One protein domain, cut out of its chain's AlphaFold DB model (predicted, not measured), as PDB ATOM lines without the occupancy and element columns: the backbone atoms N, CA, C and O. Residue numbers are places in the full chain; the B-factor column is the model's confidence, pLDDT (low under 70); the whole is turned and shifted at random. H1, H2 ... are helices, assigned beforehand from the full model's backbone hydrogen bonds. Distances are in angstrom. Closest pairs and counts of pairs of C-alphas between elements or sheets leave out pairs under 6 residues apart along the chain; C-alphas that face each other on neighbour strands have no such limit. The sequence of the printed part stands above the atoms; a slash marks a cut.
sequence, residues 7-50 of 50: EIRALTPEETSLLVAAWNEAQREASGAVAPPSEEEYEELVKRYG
ATOM      1  N   GLU A   7     555.355 598.783 476.280       80.44
ATOM      2  CA  GLU A   7     554.632 599.987 475.895       80.44
ATOM      3  C   GLU A   7     554.318 600.856 477.116       80.44
ATOM      4  O   GLU A   7     554.560 602.055 477.102       80.44
ATOM      5  N   ILE A   8     553.877 600.236 478.217       82.44
ATOM      6  CA  ILE A   8     553.600 600.936 479.480       82.44
ATOM      7  C   ILE A   8     554.899 601.437 480.121       82.44
ATOM      8  O   ILE A   8     554.934 602.512 480.710       82.44
ATOM      9  N   ARG A   9     555.992 600.674 479.995       81.69
ATOM     10  CA  ARG A   9     557.310 601.075 480.517       81.69
ATOM     11  C   ARG A   9     557.976 602.182 479.699       81.69
ATOM     12  O   ARG A   9     558.902 602.804 480.208       81.69
ATOM     13  N   ALA A  10     557.553 602.376 478.452       90.81
ATOM     14  CA  ALA A  10     558.090 603.390 477.555       90.81
ATOM     15  C   ALA A  10     557.410 604.759 477.712       90.81
ATOM     16  O   ALA A  10     557.896 605.728 477.134       90.81
ATOM     17  N   LEU A  11     556.323 604.846 478.488       92.44
ATOM     18  CA  LEU A  11     555.625 606.104 478.728       92.44
ATOM     19  C   LEU A  11     556.525 607.098 479.463       92.44
ATOM     20  O   LEU A  11     557.205 606.773 480.440       92.44
ATOM     21  N   THR A  12     556.480 608.344 479.015       95.75
ATOM     22  CA  THR A  12     557.043 609.476 479.745       95.75
ATOM     23  C   THR A  12     556.266 609.722 481.047       95.75
ATOM     24  O   THR A  12     555.140 609.236 481.218       95.75
ATOM     25  N   PRO A  13     556.825 610.498 481.995       94.06
ATOM     26  CA  PRO A  13     556.102 610.867 483.211       94.06
ATOM     27  C   PRO A  13     554.767 611.578 482.939       94.06
ATOM     28  O   PRO A  13     553.789 611.336 483.643       94.06
ATOM     29  N   GLU A  14     554.713 612.420 481.904       96.00
ATOM     30  CA  GLU A  14     553.492 613.125 481.501       96.00
ATOM     31  C   GLU A  14     552.432 612.153 480.971       96.00
ATOM     32  O   GLU A  14     551.304 612.141 481.462       96.00
ATOM     33  N   GLU A  15     552.805 611.266 480.045       93.75
ATOM     34  CA  GLU A  15     551.894 610.247 479.505       93.75
ATOM     35  C   GLU A  15     551.415 609.272 480.585       93.75
ATOM     36  O   GLU A  15     550.251 608.876 480.603       93.75
ATOM     37  N   THR A  16     552.289 608.923 481.531       92.44
ATOM     38  CA  THR A  16     551.930 608.085 482.682       92.44
ATOM     39  C   THR A  16     550.890 608.782 483.560       92.44
ATOM     40  O   THR A  16     549.918 608.155 483.979       92.44
ATOM     41  N   SER A  17     551.059 610.082 483.815       92.94
ATOM     42  CA  SER A  17     550.095 610.880 484.580       92.94
ATOM     43  C   SER A  17     548.728 610.921 483.889       92.94
ATOM     44  O   SER A  17     547.701 610.679 484.527       92.94
ATOM     45  N   LEU A  18     548.716 611.137 482.569       95.12
ATOM     46  CA  LEU A  18     547.496 611.125 481.758       95.12
ATOM     47  C   LEU A  18     546.801 609.759 481.784       95.12
ATOM     48  O   LEU A  18     545.589 609.697 481.985       95.12
ATOM     49  N   LEU A  19     547.560 608.669 481.645       92.44
ATOM     50  CA  LEU A  19     547.031 607.308 481.724       92.44
ATOM     51  C   LEU A  19     546.363 607.044 483.080       92.44
ATOM     52  O   LEU A  19     545.245 606.535 483.126       92.44
ATOM     53  N   VAL A  20     547.025 607.403 484.182       90.62
ATOM     54  CA  VAL A  20     546.483 607.209 485.536       90.62
ATOM     55  C   VAL A  20     545.225 608.053 485.751       90.62
ATOM     56  O   VAL A  20     544.251 607.566 486.326       90.62
ATOM     57  N   ALA A  21     545.212 609.300 485.275       92.38
ATOM     58  CA  ALA A  21     544.043 610.167 485.372       92.38
ATOM     59  C   ALA A  21     542.843 609.591 484.605       92.38
ATOM     60  O   ALA A  21     541.753 609.493 485.172       92.38
ATOM     61  N   ALA A  22     543.057 609.152 483.361       91.00
ATOM     62  CA  ALA A  22     542.026 608.536 482.531       91.00
ATOM     63  C   ALA A  22     541.516 607.215 483.127       91.00
ATOM     64  O   ALA A  22     540.310 606.985 483.167       91.00
ATOM     65  N   TRP A  23     542.414 606.375 483.651       88.56
ATOM     66  CA  TRP A  23     542.043 605.133 484.330       88.56
ATOM     67  C   TRP A  23     541.148 605.398 485.540       88.56
ATOM     68  O   TRP A  23     540.105 604.768 485.696       88.56
ATOM     69  N   ASN A  24     541.535 606.349 486.391       86.69
ATOM     70  CA  ASN A  24     540.760 606.696 487.580       86.69
ATOM     71  C   ASN A  24     539.394 607.288 487.225       86.69
ATOM     72  O   ASN A  24     538.425 607.019 487.929       86.69
ATOM     73  N   GLU A  25     539.303 608.072 486.151       88.81
ATOM     74  CA  GLU A  25     538.021 608.586 485.663       88.81
ATOM     75  C   GLU A  25     537.123 607.462 485.146       88.81
ATOM     76  O   GLU A  25     535.985 607.346 485.592       88.81
ATOM     77  N   ALA A  26     537.657 606.564 484.315       85.81
ATOM     78  CA  ALA A  26     536.915 605.404 483.828       85.81
ATOM     79  C   ALA A  26     536.446 604.495 484.977       85.81
ATOM     80  O   ALA A  26     535.337 603.974 484.948       85.81
ATOM     81  N   GLN A  27     537.265 604.325 486.021       83.94
ATOM     82  CA  GLN A  27     536.873 603.588 487.225       83.94
ATOM     83  C   GLN A  27     535.789 604.311 488.025       83.94
ATOM     84  O   GLN A  27     534.903 603.647 488.550       83.94
ATOM     85  N   ARG A  28     535.828 605.648 488.125       82.50
ATOM     86  CA  ARG A  28     534.753 606.426 488.761       82.50
ATOM     87  C   ARG A  28     533.438 606.290 487.999       82.50
ATOM     88  O   ARG A  28     532.415 606.074 488.637       82.50
ATOM     89  N   GLU A  29     533.478 606.375 486.672       78.56
ATOM     90  CA  GLU A  29     532.309 606.209 485.802       78.56
ATOM     91  C   GLU A  29     531.743 604.783 485.876       78.56
ATOM     92  O   GLU A  29     530.533 604.590 485.970       78.56
ATOM     93  N   ALA A  30     532.617 603.776 485.907       75.25
ATOM     94  CA  ALA A  30     532.230 602.375 486.036       75.25
ATOM     95  C   ALA A  30     531.926 601.943 487.486       75.25
ATOM     96  O   ALA A  30     531.470 600.818 487.707       75.25
ATOM     97  N   SER A  31     532.181 602.797 488.482       65.56
ATOM     98  CA  SER A  31     531.976 602.471 489.895       65.56
ATOM     99  C   SER A  31     530.487 602.249 490.159       65.56
ATOM    100  O   SER A  31     529.675 603.166 490.056       65.56
ATOM    101  N   GLY A  32     530.122 601.002 490.468       63.62
ATOM    102  CA  GLY A  32     528.731 600.566 490.627       63.62
ATOM    103  C   GLY A  32     528.043 600.101 489.336       63.62
ATOM    104  O   GLY A  32     526.938 599.572 489.414       63.62
ATOM    105  N   ALA A  33     528.684 600.235 488.169       65.38
ATOM    106  CA  ALA A  33     528.176 599.704 486.899       65.38
ATOM    107  C   ALA A  33     528.385 598.185 486.771       65.38
ATOM    108  O   ALA A  33     527.640 597.510 486.061       65.38
ATOM    109  N   VAL A  34     529.384 597.641 487.469       69.38
ATOM    110  CA  VAL A  34     529.623 596.198 487.551       69.38
ATOM    111  C   VAL A  34     529.035 595.690 488.860       69.38
ATOM    112  O   VAL A  34     529.494 596.062 489.941       69.38
ATOM    113  N   ALA A  35     527.999 594.856 488.757       74.25
ATOM    114  CA  ALA A  35     527.438 594.175 489.913       74.25
ATOM    115  C   ALA A  35     528.507 593.269 490.554       74.25
ATOM    116  O   ALA A  35     529.322 592.688 489.830       74.25
ATOM    117  N   PRO A  36     528.524 593.136 491.892       79.31
ATOM    118  CA  PRO A  36     529.362 592.128 492.520       79.31
ATOM    119  C   PRO A  36     528.991 590.736 491.975       79.31
ATOM    120  O   PRO A  36     527.822 590.516 491.642       79.31
ATOM    121  N   PRO A  37     529.958 589.804 491.878       84.31
ATOM    122  CA  PRO A  37     529.665 588.434 491.482       84.31
ATOM    123  C   PRO A  37     528.663 587.811 492.454       84.31
ATOM    124  O   PRO A  37     528.643 588.133 493.647       84.31
ATOM    125  N   SER A  38     527.832 586.914 491.935       91.94
ATOM    126  CA  SER A  38     526.976 586.068 492.760       91.94
ATOM    127  C   SER A  38     527.809 585.164 493.676       91.94
ATOM    128  O   SER A  38     529.011 584.973 493.477       91.94
ATOM    129  N   GLU A  39     527.166 584.587 494.688       93.00
ATOM    130  CA  GLU A  39     527.827 583.683 495.633       93.00
ATOM    131  C   GLU A  39     528.410 582.445 494.926       93.00
ATOM    132  O   GLU A  39     529.571 582.111 495.148       93.00
ATOM    133  N   GLU A  40     527.677 581.851 493.975       94.38
ATOM    134  CA  GLU A  40     528.173 580.742 493.140       94.38
ATOM    135  C   GLU A  40     529.381 581.144 492.280       94.38
ATOM    136  O   GLU A  40     530.366 580.408 492.200       94.38
ATOM    137  N   GLU A  41     529.347 582.322 491.649       93.56
ATOM    138  CA  GLU A  41     530.476 582.811 490.844       93.56
ATOM    139  C   GLU A  41     531.708 583.076 491.708       93.56
ATOM    140  O   GLU A  41     532.835 582.784 491.302       93.56
ATOM    141  N   TYR A  42     531.501 583.606 492.911       92.75
ATOM    142  CA  TYR A  42     532.570 583.818 493.870       92.75
ATOM    143  C   TYR A  42     533.205 582.491 494.306       92.75
ATOM    144  O   TYR A  42     534.430 582.364 494.273       92.75
ATOM    145  N   GLU A  43     532.402 581.479 494.643       95.94
ATOM    146  CA  GLU A  43     532.904 580.148 495.004       95.94
ATOM    147  C   GLU A  43     533.727 579.503 493.879       95.94
ATOM    148  O   GLU A  43     534.795 578.935 494.133       95.94
ATOM    149  N   GLU A  44     533.276 579.614 492.628       94.94
ATOM    150  CA  GLU A  44     534.012 579.098 491.469       94.94
ATOM    151  C   GLU A  44     535.340 579.834 491.245       94.94
ATOM    152  O   GLU A  44     536.361 579.210 490.928       94.94
ATOM    153  N   LEU A  45     535.366 581.154 491.453       90.88
ATOM    154  CA  LEU A  45     536.597 581.941 491.385       90.88
ATOM    155  C   LEU A  45     537.590 581.530 492.478       90.88
ATOM    156  O   LEU A  45     538.775 581.366 492.181       90.88
ATOM    157  N   VAL A  46     537.117 581.308 493.707       93.19
ATOM    158  CA  VAL A  46     537.956 580.844 494.821       93.19
ATOM    159  C   VAL A  46     538.555 579.471 494.515       93.19
ATOM    160  O   VAL A  46     539.756 579.302 494.675       93.19
ATOM    161  N   LYS A  47     537.783 578.509 493.995       93.75
ATOM    162  CA  LYS A  47     538.323 577.185 493.617       93.75
ATOM    163  C   LYS A  47     539.387 577.257 492.520       93.75
ATOM    164  O   LYS A  47     540.278 576.412 492.469       93.75
ATOM    165  N   ARG A  48     539.254 578.204 491.586       89.44
ATOM    166  CA  ARG A  48     540.142 578.318 490.420       89.44
ATOM    167  C   ARG A  48     541.444 579.058 490.731       89.44
ATOM    168  O   ARG A  48     542.456 578.760 490.099       89.44
ATOM    169  N   TYR A  49     541.403 580.037 491.633       86.06
ATOM    170  CA  TYR A  49     542.504 580.981 491.854       86.06
ATOM    171  C   TYR A  49     543.002 581.077 493.305       86.06
ATOM    172  O   TYR A  49     544.025 581.730 493.518       86.06
ATOM    173  N   GLY A  50     542.299 580.485 494.277       68.56
ATOM    174  CA  GLY A  50     542.682 580.426 495.695       68.56
ATOM    175  C   GLY A  50     543.507 579.191 496.024       68.56
ATOM    176  O   GLY A  50     544.516 579.359 496.745       68.56
TER     177      GLY A  50
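Overview. This is residues 7 to 50 of the 50 residues of an uncharacterized protein of Salipiger thiooxidans (UniProt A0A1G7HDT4). The long helix H1 and the shorter H2 form the two arms of a wide, open U, joined by the short link of residues 31 to 38, and the space between the arms is empty. The printed part has 44 residues with two named helices, H1 then H2, and no named strand; the class is all helix. The whole is extended, with a radius of gyration of the C-alphas of 16.2 A, and flat, spanning 43 by 23 by 11 A.

Arrangement. H1, residues 13 to 30, and H2, residues 39 to 49, are apart. A short link of 8 residues joins them. Residues 20 to 36, of which 20 to 30 belong to H1, stand free, and so do residues 38 to 44, of which 39 to 44 belong to H2. In H1 and H2 every O i to N i+4 pair is within hydrogen-bond range.

Along the chain. H1 measures 25.5 A from C-alpha 13 at (556.102, 610.867, 483.211) to C-alpha 30 at (532.230, 602.375, 486.036). H2 measures 15.4 A and ends with C-alpha 49 at (542.504, 580.981, 491.854).

Size, cuts and confidence. The C-alphas of Thr 12 and Glu 40, the two farthest apart, are 42.9 A apart. The printed part has no cut and no long link. Mean pLDDT of the printed part is 86.5; residues 31 to 34 and residue 50 are under 70.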